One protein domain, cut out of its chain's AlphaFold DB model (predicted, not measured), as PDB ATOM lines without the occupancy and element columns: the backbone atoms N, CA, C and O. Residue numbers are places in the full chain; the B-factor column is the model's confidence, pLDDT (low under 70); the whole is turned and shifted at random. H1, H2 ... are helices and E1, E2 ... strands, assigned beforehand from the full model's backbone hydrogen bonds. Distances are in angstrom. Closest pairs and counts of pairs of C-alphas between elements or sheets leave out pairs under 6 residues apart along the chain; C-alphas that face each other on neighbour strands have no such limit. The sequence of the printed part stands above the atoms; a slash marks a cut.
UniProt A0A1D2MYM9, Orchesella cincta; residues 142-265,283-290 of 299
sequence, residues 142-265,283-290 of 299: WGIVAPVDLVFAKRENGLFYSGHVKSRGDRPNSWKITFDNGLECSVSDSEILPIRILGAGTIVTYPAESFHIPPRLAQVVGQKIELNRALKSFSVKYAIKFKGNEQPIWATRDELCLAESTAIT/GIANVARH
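What this domain is: This is residues 142 to 265 and 283 to 290 of the 299 residues of a protein of Orchesella cincta (UniProt A0A1D2MYM9). Two lobes stand side by side, each a curled, strongly twisted sheet of four strands: E1 to E4 make a small, tightly curled lobe, and E6 to E9 make a larger one with the long hairpin of E7 and E8, whose far end, residues 228 to 233, sticks out. Short E5 lies on the chain's way from one lobe to the other, little H1 grazes both sheets, and H2, beyond a cut, is apart from the other named elements. The printed part has 132 residues, with nine named strands followed by two named helices; the class is mostly strand. The sheets run E1 - E2 - E3 - E4 and E6 - E7 - E8 - E9, both antiparallel. The whole is compact, with a radius of gyration of the C-alphas of 15.1 A and spans of 47 by 35 by 26 A.

Where its parts are: E1, residues 150 to 154, begins at C-alpha 150 (-15.100, 26.293, 41.570). E2, residues 160 to 168, is 18.8 A long and bends by 77 degrees at residue 163. E3 is residues 174 to 179, 15.0 A long, E4 residues 184 to 188, E5 residues 195 to 197 and E6 residues 203 to 206. E7, residues 216 to 228, is 30.3 A long and bends by 74 degrees at residue 219; C-alpha 228 is at (-22.812, 39.638, 40.716). E8, residues 233 to 242, is 28.9 A long. E9 is residues 249 to 251, H1 residues 260 to 265 and H2 residues 283 to 288, ending at C-alpha 288 (-10.789, 24.221, 57.801).

How they stand to each other: E1 to E4 form a meander, each strand the antiparallel neighbour of the one before. N 151 and O 163 of E1 and E2 are 2.9 A apart, N 164 and O 178 of E2 and E3 2.8 A, and N 175 and O 187 of E3 and E4 2.9 A, within hydrogen-bond range. The closest C-alphas of E1 and E5, those of Val 151 and Ile 195, are 5.0 A apart. E6 to E9 form a second meander, with N 204 and O 218 at 2.8 A, N 224 and O 237 at 2.8 A, and N 240 and O 249 at 2.9 A. Residues 160 to 161 of E2 pair antiparallel with residues 257 to 258. In H1 and H2 every O i to N i+4 pair is within hydrogen-bond range.

The domain as a whole: The C-alphas farthest apart, those of Gly 244 and Arg 289, are 48.8 A apart. Residues 266 to 282 are not printed, and C-alphas 265 and 283 are 22.8 A apart across this cut. Of the links that are printed whole, none is long. The pLDDT is under 70 at residue 211 and residues 283 to 290.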
ATOM      1  N   TRP A 142      -5.979  30.137  41.523       92.75
ATOM      2  CA  TRP A 142      -6.176  28.890  42.241       92.75
ATOM      3  C   TRP A 142      -7.222  29.061  43.343       92.75
ATOM      4  O   TRP A 142      -7.320  30.112  43.977       92.75
ATOM      5  N   GLY A 143      -8.025  28.025  43.533       89.12
ATOM      6  CA  GLY A 143      -8.896  27.852  44.686       89.12
ATOM      7  C   GLY A 143      -8.370  26.741  45.581       89.12
ATOM      8  O   GLY A 143      -7.179  26.425  45.589       89.12
ATOM      9  N   ILE A 144      -9.293  26.112  46.287       87.06
ATOM     10  CA  ILE A 144      -9.069  24.893  47.056       87.06
ATOM     11  C   ILE A 144     -10.164  23.884  46.692       87.06
ATOM     12  O   ILE A 144     -11.126  24.220  46.004       87.06
ATOM     13  N   VAL A 145     -10.012  22.636  47.128       86.88
ATOM     14  CA  VAL A 145     -11.070  21.631  46.989       86.88
ATOM     15  C   VAL A 145     -11.881  21.623  48.283       86.88
ATOM     16  O   VAL A 145     -11.501  20.978  49.261       86.88
ATOM     17  N   ALA A 146     -12.954  22.407  48.311       88.62
ATOM     18  CA  ALA A 146     -13.876  22.536  49.437       88.62
ATOM     19  C   ALA A 146     -15.300  22.804  48.921       88.62
ATOM     20  O   ALA A 146     -15.440  23.263  47.790       88.62
ATOM     21  N   PRO A 147     -16.360  22.524  49.702       86.75
ATOM     22  CA  PRO A 147     -17.731  22.785  49.267       86.75
ATOM     23  C   PRO A 147     -17.920  24.222  48.771       86.75
ATOM     24  O   PRO A 147     -17.390  25.157  49.367       86.75
ATOM     25  N   VAL A 148     -18.711  24.383  47.710       84.44
ATOM     26  CA  VAL A 148     -19.007  25.635  46.988       84.44
ATOM     27  C   VAL A 148     -17.861  26.147  46.100       84.44
ATOM     28  O   VAL A 148     -18.096  27.002  45.246       84.44
ATOM     29  N   ASP A 149     -16.641  25.607  46.202       88.38
ATOM     30  CA  ASP A 149     -15.546  26.068  45.347       88.38
ATOM     31  C   ASP A 149     -15.662  25.605  43.891       88.38
ATOM     32  O   ASP A 149     -16.078  24.487  43.575       88.38
ATOM     33  N   LEU A 150     -15.221  26.504  43.007       92.88
ATOM     34  CA  LEU A 150     -15.100  26.293  41.570       92.88
ATOM     35  C   LEU A 150     -13.859  25.466  41.245       92.88
ATOM     36  O   LEU A 150     -12.734  25.826  41.607       92.88
ATOM     37  N   VAL A 151     -14.064  24.406  40.473       96.38
ATOM     38  CA  VAL A 151     -13.013  23.475  40.060       96.38
ATOM     39  C   VAL A 151     -13.135  23.126  38.578       96.38
ATOM     40  O   VAL A 151     -14.110  23.483  37.912       96.38
ATOM     41  N   PHE A 152     -12.118  22.443  38.057       97.12
ATOM     42  CA  PHE A 152     -12.227  21.617  36.857       97.12
ATOM     43  C   PHE A 152     -12.001  20.160  37.256       97.12
ATOM     44  O   PHE A 152     -10.993  19.859  37.890       97.12
ATOM     45  N   ALA A 153     -12.907  19.259  36.896       97.44
ATOM     46  CA  ALA A 153     -12.860  17.858  37.305       97.44
ATOM     47  C   ALA A 153     -12.938  16.919  36.095       97.44
ATOM     48  O   ALA A 153     -13.622  17.223  35.114       97.44
ATOM     49  N   LYS A 154     -12.209  15.798  36.152       97.06
ATOM     50  CA  LYS A 154     -12.164  14.809  35.066       97.06
ATOM     51  C   LYS A 154     -13.507  14.081  34.942       97.06
ATOM     52  O   LYS A 154     -14.063  13.633  35.942       97.06
ATOM     53  N   ARG A 155     -14.010  13.942  33.713       94.44
ATOM     54  CA  ARG A 155     -15.160  13.090  33.368       94.44
ATOM     55  C   ARG A 155     -14.706  11.792  32.699       94.44
ATOM     56  O   ARG A 155     -13.534  11.622  32.370       94.44
ATOM     57  N   GLU A 156     -15.652  10.882  32.478       91.31
ATOM     58  CA  GLU A 156     -15.414   9.553  31.892       91.31
ATOM     59  C   GLU A 156     -14.737   9.600  30.515       91.31
ATOM     60  O   GLU A 156     -13.938   8.730  30.184       91.31
ATOM     61  N   ASN A 157     -14.983  10.655  29.733       90.44
ATOM     62  CA  ASN A 157     -14.337  10.871  28.436       90.44
ATOM     63  C   ASN A 157     -12.873  11.354  28.530       90.44
ATOM     64  O   ASN A 157     -12.251  11.643  27.510       90.44
ATOM     65  N   GLY A 158     -12.325  11.483  29.739       92.50
ATOM     66  CA  GLY A 158     -10.939  11.872  29.988       92.50
ATOM     67  C   GLY A 158     -10.665  13.378  29.988       92.50
ATOM     68  O   GLY A 158      -9.547  13.783  30.312       92.50
ATOM     69  N   LEU A 159     -11.658  14.213  29.668       95.06
ATOM     70  CA  LEU A 159     -11.535  15.671  29.675       95.06
ATOM     71  C   LEU A 159     -11.953  16.253  31.030       95.06
ATOM     72  O   LEU A 159     -12.728  15.656  31.777       95.06
ATOM     73  N   PHE A 160     -11.426  17.433  31.347       97.31
ATOM     74  CA  PHE A 160     -11.736  18.148  32.580       97.31
ATOM     75  C   PHE A 160     -12.737  19.264  32.302       97.31
ATOM     76  O   PHE A 160     -12.456  20.165  31.510       97.31
ATOM     77  N   TYR A 161     -13.872  19.220  32.991       97.00
ATOM     78  CA  TYR A 161     -14.979  20.162  32.838       97.00
ATOM     79  C   TYR A 161     -15.134  21.013  34.085       97.00
ATOM     80  O   TYR A 161     -14.785  20.578  35.186       97.00
ATOM     81  N   SER A 162     -15.643  22.227  33.915       96.19
ATOM     82  CA  SER A 162     -15.919  23.117  35.029       96.19
ATOM     83  C   SER A 162     -17.106  22.640  35.865       96.19
ATOM     84  O   SER A 162     -18.077  22.071  35.362       96.19
ATOM     85  N   GLY A 163     -17.009  22.866  37.169       95.38
ATOM     86  CA  GLY A 163     -18.078  22.562  38.103       95.38
ATOM     87  C   GLY A 163     -17.798  23.101  39.494       95.38
ATOM     88  O   GLY A 163     -16.800  23.789  39.734       95.38
ATOM     89  N   HIS A 164     -18.682  22.733  40.412       95.31
ATOM     90  CA  HIS A 164     -18.656  23.133  41.807       95.31
ATOM     91  C   HIS A 164     -18.561  21.906  42.703       95.31
ATOM     92  O   HIS A 164     -19.243  20.900  42.493       95.31
ATOM     93  N   VAL A 165     -17.733  21.991  43.737       95.25
ATOM     94  CA  VAL A 165     -17.695  20.960  44.774       95.25
ATOM     95  C   VAL A 165     -18.959  21.079  45.621       95.25
ATOM     96  O   VAL A 165     -19.203  22.108  46.244       95.25
ATOM     97  N   LYS A 166     -19.763  20.024  45.687       94.88
ATOM     98  CA  LYS A 166     -20.991  19.987  46.489       94.88
ATOM     99  C   LYS A 166     -20.708  19.516  47.910       94.88
ATOM    100  O   LYS A 166     -21.083  20.163  48.883       94.88
ATOM    101  N   SER A 167     -20.021  18.383  48.035       94.50
ATOM    102  CA  SER A 167     -19.722  17.747  49.319       94.50
ATOM    103  C   SER A 167     -18.570  16.753  49.186       94.50
ATOM    104  O   SER A 167     -18.094  16.470  48.086       94.50
ATOM    105  N   ARG A 168     -18.147  16.154  50.305       93.88
ATOM    106  CA  ARG A 168     -17.325  14.937  50.262       93.88
ATOM    107  C   ARG A 168     -18.066  13.818  49.520       93.88
ATOM    108  O   ARG A 168     -19.295  13.734  49.588       93.88
ATOM    109  N   GLY A 169     -17.305  13.021  48.775       91.62
ATOM    110  CA  GLY A 169     -17.783  11.829  48.083       91.62
ATOM    111  C   GLY A 169     -17.904  10.633  49.017       91.62
ATOM    112  O   GLY A 169     -17.443  10.672  50.157       91.62
ATOM    113  N   ASP A 170     -18.527   9.568  48.517       89.38
ATOM    114  CA  ASP A 170     -18.794   8.361  49.309       89.38
ATOM    115  C   ASP A 170     -17.517   7.521  49.517       89.38
ATOM    116  O   ASP A 170     -17.434   6.708  50.435       89.38
ATOM    117  N   ARG A 171     -16.490   7.732  48.678       91.00
ATOM    118  CA  ARG A 171     -15.178   7.081  48.800       91.00
ATOM    119  C   ARG A 171     -14.170   7.985  49.520       91.00
ATOM    120  O   ARG A 171     -14.221   9.211  49.352       91.00
ATOM    121  N   PRO A 172     -13.185   7.413  50.235       91.69
ATOM    122  CA  PRO A 172     -12.048   8.175  50.739       91.69
ATOM    123  C   PRO A 172     -11.378   8.980  49.619       91.69
ATOM    124  O   PRO A 172     -11.239   8.490  48.499       91.69
ATOM    125  N   ASN A 173     -10.962  10.212  49.920       91.62
ATOM    126  CA  ASN A 173     -10.311  11.123  48.966       91.62
ATOM    127  C   ASN A 173     -11.124  11.398  47.690       91.62
ATOM    128  O   ASN A 173     -10.551  11.638  46.632       91.62
ATOM    129  N   SER A 174     -12.452  11.388  47.790       95.81
ATOM    130  CA  SER A 174     -13.337  11.782  46.696       95.81
ATOM    131  C   SER A 174     -14.266  12.926  47.095       95.81
ATOM    132  O   SER A 174     -14.471  13.210  48.284       95.81
ATOM    133  N   TRP A 175     -14.814  13.594  46.086       97.00
ATOM    134  CA  TRP A 175     -15.718  14.732  46.213       97.00
ATOM    135  C   TRP A 175     -16.894  14.577  45.252       97.00
ATOM    136  O   TRP A 175     -16.701  14.162  44.112       97.00
ATOM    137  N   LYS A 176     -18.104  14.931  45.698       97.38
ATOM    138  CA  LYS A 176     -19.263  15.075  44.808       97.38
ATOM    139  C   LYS A 176     -19.152  16.422  44.109       97.38
ATOM    140  O   LYS A 176     -19.102  17.453  44.784       97.38
ATOM    141  N   ILE A 177     -19.092  16.404  42.784       97.38
ATOM    142  CA  ILE A 177     -19.000  17.586  41.928       97.38
ATOM    143  C   ILE A 177     -20.303  17.719  41.148       97.38
ATOM    144  O   ILE A 177     -20.751  16.745  40.546       97.38
ATOM    145  N   THR A 178     -20.873  18.920  41.137       96.88
ATOM    146  CA  THR A 178     -21.942  19.311  40.211       96.88
ATOM    147  C   THR A 178     -21.294  20.112  39.084       96.88
ATOM    148  O   THR A 178     -20.784  21.209  39.317       96.88
ATOM    149  N   PHE A 179     -21.239  19.547  37.880       95.81
ATOM    150  CA  PHE A 179     -20.720  20.232  36.695       95.81
ATOM    151  C   PHE A 179     -21.665  21.342  36.248       95.81
ATOM    152  O   PHE A 179     -22.860  21.312  36.541       95.81
ATOM    153  N   ASP A 180     -21.140  22.303  35.492       92.81
ATOM    154  CA  ASP A 180     -21.936  23.445  35.032       92.81
ATOM    155  C   ASP A 180     -23.061  23.033  34.057       92.81
ATOM    156  O   ASP A 180     -24.071  23.724  33.956       92.81
ATOM    157  N   ASN A 181     -22.955  21.859  33.418       89.81
ATOM    158  CA  ASN A 181     -24.036  21.262  32.625       89.81
ATOM    159  C   ASN A 181     -25.097  20.515  33.467       89.81
ATOM    160  O   ASN A 181     -25.979  19.862  32.912       89.81
ATOM    161  N   GLY A 182     -25.013  20.581  34.800       92.50
ATOM    162  CA  GLY A 182     -25.970  19.987  35.737       92.50
ATOM    163  C   GLY A 182     -25.713  18.521  36.092       92.50
ATOM    164  O   GLY A 182     -26.390  17.988  36.971       92.50
ATOM    165  N   LEU A 183     -24.740  17.857  35.463       93.44
ATOM    166  CA  LEU A 183     -24.389  16.483  35.816       93.44
ATOM    167  C   LEU A 183     -23.689  16.427  37.173       93.44
ATOM    168  O   LEU A 183     -22.827  17.250  37.474       93.44
ATOM    169  N   GLU A 184     -24.010  15.412  37.971       95.69
ATOM    170  CA  GLU A 184     -23.343  15.158  39.247       95.69
ATOM    171  C   GLU A 184     -22.550  13.855  39.191       95.69
ATOM    172  O   GLU A 184     -23.062  12.825  38.753       95.69
ATOM    173  N   CYS A 185     -21.304  13.873  39.666       93.69
ATOM    174  CA  CYS A 185     -20.547  12.642  39.868       93.69
ATOM    175  C   CYS A 185     -19.571  12.740  41.047       93.69
ATOM    176  O   CYS A 185     -19.253  13.822  41.544       93.69
ATOM    177  N   SER A 186     -19.106  11.580  41.516       95.88
ATOM    178  CA  SER A 186     -18.057  11.496  42.530       95.88
ATOM    179  C   SER A 186     -16.697  11.392  41.846       95.88
ATOM    180  O   SER A 186     -16.444  10.422  41.136       95.88
ATOM    181  N   VAL A 187     -15.812  12.358  42.095       96.38
ATOM    182  CA  VAL A 187     -14.489  12.463  41.459       96.38
ATOM    183  C   VAL A 187     -13.389  12.317  42.507       96.38
ATOM    184  O   VAL A 187     -13.523  12.810  43.630       96.38
ATOM    185  N   SER A 188     -12.300  11.629  42.160       95.38
ATOM    186  CA  SER A 188     -11.116  11.529  43.022       95.38
ATOM    187  C   SER A 188     -10.435  12.892  43.183       95.38
ATOM    188  O   SER A 188     -10.349  13.662  42.231       95.38
ATOM    189  N   ASP A 189      -9.864  13.181  44.352       92.94
ATOM    190  CA  ASP A 189      -9.088  14.406  44.606       92.94
ATOM    191  C   ASP A 189      -7.941  14.590  43.591       92.94
ATOM    192  O   ASP A 189      -7.669  15.694  43.122       92.94
ATOM    193  N   SER A 190      -7.330  13.482  43.156       92.81
ATOM    194  CA  SER A 190      -6.285  13.463  42.121       92.81
ATOM    195  C   SER A 190      -6.776  13.868  40.729       92.81
ATOM    196  O   SER A 190      -5.962  14.158  39.853       92.81
ATOM    197  N   GLU A 191      -8.085  13.886  40.507       95.94
ATOM    198  CA  GLU A 191      -8.755  14.191  39.242       95.94
ATOM    199  C   GLU A 191      -9.452  15.556  39.271       95.94
ATOM    200  O   GLU A 191     -10.172  15.913  38.339       95.94
ATOM    201  N   ILE A 192      -9.189  16.348  40.312       96.62
ATOM    202  CA  ILE A 192      -9.720  17.694  40.485       96.62
ATOM    203  C   ILE A 192      -8.581  18.709  40.347       96.62
ATOM    204  O   ILE A 192      -7.470  18.535  40.849       96.62
ATOM    205  N   LEU A 193      -8.859  19.792  39.630       96.69
ATOM    206  CA  LEU A 193      -8.024  20.981  39.538       96.69
ATOM    207  C   LEU A 193      -8.749  22.132  40.242       96.69
ATOM    208  O   LEU A 193      -9.788  22.583  39.749       96.69
ATOM    209  N   PRO A 194      -8.220  22.648  41.362       95.00
ATOM    210  CA  PRO A 194      -8.842  23.743  42.094       95.00
ATOM    211  C   PRO A 194      -8.550  25.076  41.398       95.00
ATOM    212  O   PRO A 194      -7.698  25.851  41.825       95.00
ATOM    213  N   ILE A 195      -9.218  25.328  40.273       95.12
ATOM    214  CA  ILE A 195      -9.043  26.534  39.460       95.12
ATOM    215  C   ILE A 195     -10.341  27.333  39.454       95.12
ATOM    216  O   ILE A 195     -11.326  26.942  38.821       95.12
ATOM    217  N   ARG A 196     -10.301  28.520  40.063       92.69
ATOM    218  CA  ARG A 196     -11.410  29.480  40.036       92.69
ATOM    219  C   ARG A 196     -11.426  30.277  38.736       92.69
ATOM    220  O   ARG A 196     -12.496  30.485  38.176       92.69
ATOM    221  N   ILE A 197     -10.259  30.666  38.217       94.19
ATOM    222  CA  ILE A 197     -10.126  31.407  36.949       94.19
ATOM    223  C   ILE A 197      -8.953  30.848  36.150       94.19
ATOM    224  O   ILE A 197      -7.841  30.764  36.673       94.19
ATOM    225  N   LEU A 198      -9.185  30.485  34.885       95.62
ATOM    226  CA  LEU A 198      -8.112  30.068  33.978       95.62
ATOM    227  C   LEU A 198      -7.242  31.269  33.597       95.62
ATOM    228  O   LEU A 198      -7.757  32.305  33.177       95.62
ATOM    229  N   GLY A 199      -5.924  31.123  33.719       95.00
ATOM    230  CA  GLY A 199      -4.971  32.171  33.369       95.00
ATOM    231  C   GLY A 199      -4.812  32.363  31.864       95.00
ATOM    232  O   GLY A 199      -5.041  31.438  31.076       95.00
ATOM    233  N   ALA A 200      -4.364  33.552  31.468       94.50
ATOM    234  CA  ALA A 200      -3.974  33.821  30.092       94.50
ATOM    235  C   ALA A 200      -2.815  32.891  29.685       94.50
ATOM    236  O   ALA A 200      -1.946  32.561  30.490       94.50
ATOM    237  N   GLY A 201      -2.830  32.435  28.437       94.50
ATOM    238  CA  GLY A 201      -1.907  31.444  27.893       94.50
ATOM    239  C   GLY A 201      -2.368  29.991  28.041       94.50
ATOM    240  O   GLY A 201      -1.804  29.127  27.369       94.50
ATOM    241  N   THR A 202      -3.396  29.709  28.851       96.81
ATOM    242  CA  THR A 202      -3.897  28.338  29.053       96.81
ATOM    243  C   THR A 202      -4.498  27.775  27.766       96.81
ATOM    244  O   THR A 202      -5.315  28.434  27.124       96.81
ATOM    245  N   ILE A 203      -4.110  26.549  27.406       96.81
ATOM    246  CA  ILE A 203      -4.660  25.823  26.255       96.81
ATOM    247  C   ILE A 203      -5.931  25.084  26.671       96.81
ATOM    248  O   ILE A 203      -5.893  24.215  27.540       96.81
ATOM    249  N   VAL A 204      -7.043  25.417  26.030       96.88
ATOM    250  CA  VAL A 204      -8.386  24.902  26.304       96.88
ATOM    251  C   VAL A 204      -8.962  24.242  25.054       96.88
ATOM    252  O   VAL A 204      -8.469  24.449  23.946       96.88
ATOM    253  N   THR A 205     -10.021  23.466  25.226       95.50
ATOM    254  CA  THR A 205     -10.815  22.898  24.139       95.50
ATOM    255  C   THR A 205     -12.171  23.597  24.102       95.50
ATOM    256  O   THR A 205     -12.824  23.723  25.138       95.50
ATOM    257  N   TYR A 206     -12.579  24.052  22.916       94.06
ATOM    258  CA  TYR A 206     -13.858  24.721  22.669       94.06
ATOM    259  C   TYR A 206     -14.498  24.230  21.358       94.06
ATOM    260  O   TYR A 206     -13.787  24.086  20.358       94.06
ATOM    261  N   PRO A 207     -15.830  24.075  21.303       90.69
ATOM    262  CA  PRO A 207     -16.737  24.038  22.454       90.69
ATOM    263  C   PRO A 207     -16.551  22.738  23.254       90.69
ATOM    264  O   PRO A 207     -16.181  21.708  22.691       90.69
ATOM    265  N   ALA A 208     -16.788  22.784  24.566       85.38
ATOM    266  CA  ALA A 208     -16.638  21.638  25.467       85.38
ATOM    267  C   ALA A 208     -17.610  20.493  25.150       85.38
ATOM    268  O   ALA A 208     -17.231  19.320  25.216       85.38
ATOM    269  N   GLU A 209     -18.847  20.843  24.795       80.69
ATOM    270  CA  GLU A 209     -19.895  19.927  24.353       80.69
ATOM    271  C   GLU A 209     -20.650  20.580  23.184       80.69
ATOM    272  O   GLU A 209     -21.352  21.574  23.354       80.69
ATOM    273  N   SER A 210     -20.481  20.065  21.964       76.31
ATOM    274  CA  SER A 210     -21.284  20.479  20.807       76.31
ATOM    275  C   SER A 210     -21.465  19.325  19.833       76.31
ATOM    276  O   SER A 210     -20.505  18.652  19.467       76.31
ATOM    277  N   PHE A 211     -22.703  19.131  19.377       68.44
ATOM    278  CA  PHE A 211     -23.039  18.154  18.340       68.44
ATOM    279  C   PHE A 211     -22.760  18.663  16.920       68.44
ATOM    280  O   PHE A 211     -22.706  17.875  15.981       68.44
ATOM    281  N   HIS A 212     -22.606  19.979  16.745       73.81
ATOM    282  CA  HIS A 212     -22.553  20.608  15.423       73.81
ATOM    283  C   HIS A 212     -21.165  21.118  15.049       73.81
ATOM    284  O   HIS A 212     -20.831  21.170  13.867       73.81
ATOM    285  N   ILE A 213     -20.361  21.504  16.041       79.38
ATOM    286  CA  ILE A 213     -19.026  22.052  15.821       79.38
ATOM    287  C   ILE A 213     -18.024  21.110  16.483       79.38
ATOM    288  O   ILE A 213     -18.110  20.904  17.693       79.38
ATOM    289  N   PRO A 214     -17.065  20.543  15.730       81.44
ATOM    290  CA  PRO A 214     -16.057  19.685  16.326       81.44
ATOM    291  C   PRO A 214     -15.213  20.491  17.327       81.44
ATOM    292  O   PRO A 214     -14.845  21.630  17.015       81.44
ATOM    293  N   PRO A 215     -14.876  19.918  18.495       87.56
ATOM    294  CA  PRO A 215     -14.042  20.582  19.486       87.56
ATOM    295  C   PRO A 215     -12.660  20.899  18.905       87.56
ATOM    296  O   PRO A 215     -12.036  20.075  18.234       87.56
ATOM    297  N   ARG A 216     -12.169  22.111  19.164       91.50
ATOM    298  CA  ARG A 216     -10.872  22.611  18.693       91.50
ATOM    299  C   ARG A 216     -10.062  23.158  19.854       91.50
ATOM    300  O   ARG A 216     -10.609  23.683  20.821       91.50
ATOM    301  N   LEU A 217      -8.742  23.080  19.721       94.19
ATOM    302  CA  LEU A 217      -7.832  23.712  20.667       94.19
ATOM    303  C   LEU A 217      -7.849  25.232  20.483       94.19
ATOM    304  O   LEU A 217      -7.693  25.744  19.370       94.19
ATOM    305  N   ALA A 218      -7.979  25.934  21.596       95.44
ATOM    306  CA  ALA A 218      -7.886  27.377  21.688       95.44
ATOM    307  C   ALA A 218      -6.957  27.771  22.841       95.44
ATOM    308  O   ALA A 218      -6.641  26.971  23.720       95.44
ATOM    309  N   GLN A 219      -6.503  29.016  22.836       96.50
ATOM    310  CA  GLN A 219      -5.702  29.597  23.902       96.50
ATOM    311  C   GLN A 219      -6.464  30.752  24.543       96.50
ATOM    312  O   GLN A 219      -6.975  31.622  23.840       96.50
ATOM    313  N   VAL A 220      -6.502  30.785  25.873       96.75
ATOM    314  CA  VAL A 220      -7.053  31.919  26.625       96.75
ATOM    315  C   VAL A 220      -6.133  33.123  26.444       96.75
ATOM    316  O   VAL A 220      -4.966  33.080  26.824       96.75
ATOM    317  N   VAL A 221      -6.646  34.210  25.875       95.94
ATOM    318  CA  VAL A 221      -5.899  35.457  25.637       95.94
ATOM    319  C   VAL A 221      -6.120  36.469  26.759       95.94
ATOM    320  O   VAL A 221      -5.256  37.298  27.032       95.94
ATOM    321  N   GLY A 222      -7.272  36.386  27.422       95.25
ATOM    322  CA  GLY A 222      -7.651  37.243  28.536       95.25
ATOM    323  C   GLY A 222      -9.006  36.854  29.109       95.25
ATOM    324  O   GLY A 222      -9.650  35.909  28.645       95.25
ATOM    325  N   GLN A 223      -9.427  37.575  30.139       95.38
ATOM    326  CA  GLN A 223     -10.660  37.334  30.872       95.38
ATOM    327  C   GLN A 223     -11.456  38.630  31.042       95.38
ATOM    328  O   GLN A 223     -10.901  39.728  31.083       95.38
ATOM    329  N   LYS A 224     -12.770  38.483  31.189       93.81
ATOM    330  CA  LYS A 224     -13.679  39.507  31.698       93.81
ATOM    331  C   LYS A 224     -14.398  38.923  32.906       93.81
ATOM    332  O   LYS A 224     -15.091  37.914  32.777       93.81
ATOM    333  N   ILE A 225     -14.194  39.527  34.073       90.94
ATOM    334  CA  ILE A 225     -14.773  39.070  35.339       90.94
ATOM    335  C   ILE A 225     -15.916  40.011  35.702       90.94
ATOM    336  O   ILE A 225     -15.712  41.213  35.851       90.94
ATOM    337  N   GLU A 226     -17.112  39.462  35.862       88.50
ATOM    338  CA  GLU A 226     -18.301  40.217  36.245       88.50
ATOM    339  C   GLU A 226     -18.733  39.767  37.643       88.50
ATOM    340  O   GLU A 226     -19.025  38.597  37.886       88.50
ATOM    341  N   LEU A 227     -18.731  40.695  38.603       85.75
ATOM    342  CA  LEU A 227     -19.156  40.409  39.969       85.75
ATOM    343  C   LEU A 227     -20.666  40.619  40.094       85.75
ATOM    344  O   LEU A 227     -21.150  41.749  40.015       85.75
ATOM    345  N   ASN A 228     -21.405  39.548  40.371       82.50
ATOM    346  CA  ASN A 228     -22.812  39.638  40.716       82.50
ATOM    347  C   ASN A 228     -22.954  39.922  42.218       82.50
ATOM    348  O   ASN A 228     -22.866  39.029  43.063       82.50
ATOM    349  N   ARG A 229     -23.188  41.195  42.556       80.12
ATOM    350  CA  ARG A 229     -23.341  41.636  43.953       80.12
ATOM    351  C   ARG A 229     -24.543  40.998  44.654       80.12
ATOM    352  O   ARG A 229     -24.462  40.769  45.857       80.12
ATOM    353  N   ALA A 230     -25.617  40.692  43.926       78.56
ATOM    354  CA  ALA A 230     -26.828  40.108  44.500       78.56
ATOM    355  C   ALA A 230     -26.608  38.649  44.925       78.56
ATOM    356  O   ALA A 230     -27.007  38.255  46.017       78.56
ATOM    357  N   LEU A 231     -25.909  37.866  44.099       71.31
ATOM    358  CA  LEU A 231     -25.641  36.446  44.358       71.31
ATOM    359  C   LEU A 231     -24.333  36.199  45.128       71.31
ATOM    360  O   LEU A 231     -24.003  35.053  45.420       71.31
ATOM    361  N   LYS A 232     -23.565  37.259  45.430       72.88
ATOM    362  CA  LYS A 232     -22.188  37.185  45.964       72.88
ATOM    363  C   LYS A 232     -21.290  36.219  45.169       72.88
ATOM    364  O   LYS A 232     -20.336  35.662  45.708       72.88
ATOM    365  N   SER A 233     -21.585  36.041  43.887       79.38
ATOM    366  CA  SER A 233     -20.859  35.177  42.963       79.38
ATOM    367  C   SER A 233     -20.217  36.021  41.868       79.38
ATOM    368  O   SER A 233     -20.590  37.174  41.645       79.38
ATOM    369  N   PHE A 234     -19.215  35.471  41.192       86.31
ATOM    370  CA  PHE A 234     -18.636  36.096  40.010       86.31
ATOM    371  C   PHE A 234     -18.829  35.168  38.815       86.31
ATOM    372  O   PHE A 234     -18.743  33.948  38.953       86.31
ATOM    373  N   SER A 235     -19.074  35.749  37.648       88.25
ATOM    374  CA  SER A 235     -19.003  35.057  36.368       88.25
ATOM    375  C   SER A 235     -17.723  35.470  35.646       88.25
ATOM    376  O   SER A 235     -17.169  36.552  35.865       88.25
ATOM    377  N   VAL A 236     -17.212  34.576  34.802       92.06
ATOM    378  CA  VAL A 236     -16.031  34.845  33.979       92.06
ATOM    379  C   VAL A 236     -16.348  34.489  32.541       92.06
ATOM    380  O   VAL A 236     -16.781  33.372  32.262       92.06
ATOM    381  N   LYS A 237     -16.074  35.429  31.640       94.56
ATOM    382  CA  LYS A 237     -15.950  35.168  30.208       94.56
ATOM    383  C   LYS A 237     -14.475  35.155  29.830       94.56
ATOM    384  O   LYS A 237     -13.686  35.960  30.326       94.56
ATOM    385  N   TYR A 238     -14.106  34.248  28.945       96.19
ATOM    386  CA  TYR A 238     -12.753  34.067  28.447       96.19
ATOM    387  C   TYR A 238     -12.689  34.510  26.995       96.19
ATOM    388  O   TYR A 238     -13.482  34.073  26.167       96.19
ATOM    389  N   ALA A 239     -11.725  35.368  26.685       96.38
ATOM    390  CA  ALA A 239     -11.365  35.642  25.308       96.38
ATOM    391  C   ALA A 239     -10.468  34.497  24.841       96.38
ATOM    392  O   ALA A 239      -9.382  34.313  25.398       96.38
ATOM    393  N   ILE A 240     -10.909  33.718  23.855       96.44
ATOM    394  CA  ILE A 240     -10.162  32.566  23.342       96.44
ATOM    395  C   ILE A 240      -9.751  32.782  21.889       96.44
ATOM    396  O   ILE A 240     -10.508  33.324  21.087       96.44
ATOM    397  N   LYS A 241      -8.538  32.347  21.541       95.25
ATOM    398  CA  LYS A 241      -7.988  32.415  20.183       95.25
ATOM    399  C   LYS A 241      -7.648  31.019  19.680       95.25
ATOM    400  O   LYS A 241      -6.952  30.268  20.360       95.25
ATOM    401  N   PHE A 242      -8.106  30.677  18.480       93.62
ATOM    402  CA  PHE A 242      -7.756  29.416  17.822       93.62
ATOM    403  C   PHE A 242      -6.429  29.539  17.077       93.62
ATOM    404  O   PHE A 242      -6.064  30.612  16.594       93.62
ATOM    405  N   LYS A 243      -5.719  28.420  16.917       87.44
ATOM    406  CA  LYS A 243      -4.524  28.388  16.069       87.44
ATOM    407  C   LYS A 243      -4.908  28.740  14.625       87.44
ATOM    408  O   LYS A 243      -5.755  28.075  14.039       87.44
ATOM    409  N   GLY A 244      -4.276  29.772  14.069       84.06
ATOM    410  CA  GLY A 244      -4.527  30.239  12.701       84.06
ATOM    411  C   GLY A 244      -5.723  31.185  12.535       84.06
ATOM    412  O   GLY A 244      -5.922  31.677  11.433       84.06
ATOM    413  N   ASN A 245      -6.488  31.478  13.595       83.50
ATOM    414  CA  ASN A 245      -7.474  32.561  13.577       83.50
ATOM    415  C   ASN A 245      -6.921  33.751  14.361       83.50
ATOM    416  O   ASN A 245      -6.467  33.586  15.494       83.50
ATOM    417  N   GLU A 246      -6.933  34.941  13.769       79.19
ATOM    418  CA  GLU A 246      -6.394  36.136  14.415       79.19
ATOM    419  C   GLU A 246      -7.357  36.752  15.423       79.19
ATOM    420  O   GLU A 246      -6.896  37.303  16.427       79.19
ATOM    421  N   GLN A 247      -8.663  36.602  15.198       89.62
ATOM    422  CA  GLN A 247      -9.691  37.272  15.981       89.62
ATOM    423  C   GLN A 247     -10.177  36.373  17.127       89.62
ATOM    424  O   GLN A 247     -10.724  35.294  16.874       89.62
ATOM    425  N   PRO A 248      -9.965  36.776  18.393       93.06
ATOM    426  CA  PRO A 248     -10.491  36.043  19.529       93.06
ATOM    427  C   PRO A 248     -12.002  36.223  19.657       93.06
ATOM    428  O   PRO A 248     -12.555  37.254  19.274       93.06
ATOM    429  N   ILE A 249     -12.646  35.218  20.243       94.19
ATOM    430  CA  ILE A 249     -14.086  35.193  20.523       94.19
ATOM    431  C   ILE A 249     -14.323  35.079  22.030       94.19
ATOM    432  O   ILE A 249     -13.449  34.601  22.762       94.19
ATOM    433  N   TRP A 250     -15.495  35.508  22.496       94.50
ATOM    434  CA  TRP A 250     -15.917  35.257  23.872       94.50
ATOM    435  C   TRP A 250     -16.412  33.820  24.040       94.50
ATOM    436  O   TRP A 250     -17.213  33.341  23.246       94.50
ATOM    437  N   ALA A 251     -15.962  33.169  25.109       93.94
ATOM    438  CA  ALA A 251     -16.473  31.892  25.583       93.94
ATOM    439  C   ALA A 251     -16.765  31.978  27.084       93.94
ATOM    440  O   ALA A 251     -16.038  32.616  27.853       93.94
ATOM    441  N   THR A 252     -17.841  31.344  27.512       93.88
ATOM    442  CA  THR A 252     -18.181  31.157  28.925       93.88
ATOM    443  C   THR A 252     -17.345  30.028  29.537       93.88
ATOM    444  O   THR A 252     -16.553  29.378  28.857       93.88
ATOM    445  N   ARG A 253     -17.425  29.837  30.857       94.38
ATOM    446  CA  ARG A 253     -16.610  28.829  31.556       94.38
ATOM    447  C   ARG A 253     -17.028  27.400  31.188       94.38
ATOM    448  O   ARG A 253     -16.152  26.566  30.993       94.38
ATOM    449  N   ASP A 254     -18.328  27.161  31.093       93.38
ATOM    450  CA  ASP A 254     -18.984  25.887  30.783       93.38
ATOM    451  C   ASP A 254     -18.805  25.453  29.322       93.38
ATOM    452  O   ASP A 254     -18.798  24.263  29.016       93.38
ATOM    453  N   GLU A 255     -18.543  26.404  28.426       94.50
ATOM    454  CA  GLU A 255     -18.176  26.129  27.034       94.50
ATOM    455  C   GLU A 255     -16.722  25.657  26.861       94.50
ATOM    456  O   GLU A 255     -16.319  25.314  25.745       94.50
ATOM    457  N   LEU A 256     -15.922  25.628  27.934       95.88
ATOM    458  CA  LEU A 256     -14.511  25.246  27.905       95.88
ATOM    459  C   LEU A 256     -14.254  23.957  28.682       95.88
ATOM    460  O   LEU A 256     -14.677  23.786  29.823       95.88
ATOM    461  N   CYS A 257     -13.449  23.074  28.099       96.50
ATOM    462  CA  CYS A 257     -12.875  21.939  28.816       96.50
ATOM    463  C   CYS A 257     -11.358  21.879  28.624       96.50
ATOM    464  O   CYS A 257     -10.781  22.568  27.777       96.50
ATOM    465  N   LEU A 258     -10.679  21.080  29.447       97.19
ATOM    466  CA  LEU A 258      -9.230  20.897  29.376       97.19
ATOM    467  C   LEU A 258      -8.908  19.461  28.986       97.19
ATOM    468  O   LEU A 258      -9.432  18.509  29.568       97.19
ATOM    469  N   ALA A 259      -7.983  19.311  28.043       95.62
ATOM    470  CA  ALA A 259      -7.352  18.029  27.784       95.62
ATOM    471  C   ALA A 259      -6.490  17.595  28.980       95.62
ATOM    472  O   ALA A 259      -5.952  18.422  29.725       95.62
ATOM    473  N   GLU A 260      -6.299  16.285  29.124       94.88
ATOM    474  CA  GLU A 260      -5.493  15.704  30.200       94.88
ATOM    475  C   GLU A 260      -4.048  16.237  30.214       94.88
ATOM    476  O   GLU A 260      -3.493  16.508  31.278       94.88
ATOM    477  N   SER A 261      -3.451  16.492  29.047       95.19
ATOM    478  CA  SER A 261      -2.108  17.080  28.934       95.19
ATOM    479  C   SER A 261      -2.021  18.495  29.531       95.19
ATOM    480  O   SER A 261      -1.084  18.805  30.278       95.19
ATOM    481  N   THR A 262      -3.016  19.349  29.266       95.94
ATOM    482  CA  THR A 262      -3.117  20.678  29.888       95.94
ATOM    483  C   THR A 262      -3.339  20.541  31.393       95.94
ATOM    484  O   THR A 262      -2.670  21.216  32.177       95.94
ATOM    485  N   ALA A 263      -4.227  19.637  31.814       95.69
ATOM    486  CA  ALA A 263      -4.517  19.385  33.223       95.69
ATOM    487  C   ALA A 263      -3.268  18.960  34.013       95.69
ATOM    488  O   ALA A 263      -3.021  19.479  35.102       95.69
ATOM    489  N   ILE A 264      -2.433  18.083  33.446       95.12
ATOM    490  CA  ILE A 264      -1.145  17.681  34.033       95.12
ATOM    491  C   ILE A 264      -0.226  18.893  34.209       95.12
ATOM    492  O   ILE A 264       0.385  19.063  35.267       95.12
ATOM    493  N   THR A 265      -0.140  19.753  33.193       94.62
ATOM    494  CA  THR A 265       0.700  20.959  33.229       94.62
ATOM    495  C   THR A 265       0.234  21.924  34.320       94.62
ATOM    496  O   THR A 265       1.036  22.382  35.135       94.62
ATOM    497  N   GLY A 283      -4.402  29.895  53.988       54.06
ATOM    498  CA  GLY A 283      -5.659  29.770  53.238       54.06
ATOM    499  C   GLY A 283      -6.417  28.470  53.542       54.06
ATOM    500  O   GLY A 283      -7.615  28.509  53.821       54.06
ATOM    501  N   ILE A 284      -5.715  27.328  53.588       55.81
ATOM    502  CA  ILE A 284      -6.304  26.047  54.020       55.81
ATOM    503  C   ILE A 284      -6.766  26.112  55.480       55.81
ATOM    504  O   ILE A 284      -7.862  25.649  55.797       55.81
ATOM    505  N   ALA A 285      -5.948  26.676  56.373       54.44
ATOM    506  CA  ALA A 285      -6.271  26.746  57.797       54.44
ATOM    507  C   ALA A 285      -7.545  27.564  58.071       54.44
ATOM    508  O   ALA A 285      -8.318  27.206  58.957       54.44
ATOM    509  N   ASN A 286      -7.800  28.618  57.294       47.50
ATOM    510  CA  ASN A 286      -8.994  29.448  57.452       47.50
ATOM    511  C   ASN A 286     -10.272  28.768  56.939       47.50
ATOM    512  O   ASN A 286     -11.327  28.940  57.546       47.50
ATOM    513  N   VAL A 287     -10.189  27.940  55.892       50.59
ATOM    514  CA  VAL A 287     -11.350  27.169  55.408       50.59
ATOM    515  C   VAL A 287     -11.640  25.955  56.290       50.59
ATOM    516  O   VAL A 287     -12.798  25.650  56.559       50.59
ATOM    517  N   ALA A 288     -10.609  25.310  56.841       50.84
ATOM    518  CA  ALA A 288     -10.789  24.221  57.801       50.84
ATOM    519  C   ALA A 288     -11.412  24.678  59.139       50.84
ATOM    520  O   ALA A 288     -12.035  23.873  59.826       50.84
ATOM    521  N   ARG A 289     -11.258  25.958  59.515       43.78
ATOM    522  CA  ARG A 289     -11.794  26.534  60.766       43.78
ATOM    523  C   ARG A 289     -13.249  27.000  60.677       43.78
ATOM    524  O   ARG A 289     -13.868  27.211  61.715       43.78
ATOM    525  N   HIS A 290     -13.804  27.113  59.473       36.78
ATOM    526  CA  HIS A 290     -15.215  27.429  59.255       36.78
ATOM    527  C   HIS A 290     -15.859  26.409  58.307       36.78
ATOM    528  O   HIS A 290     -16.232  26.764  57.186       36.78
TER     529      HIS A 290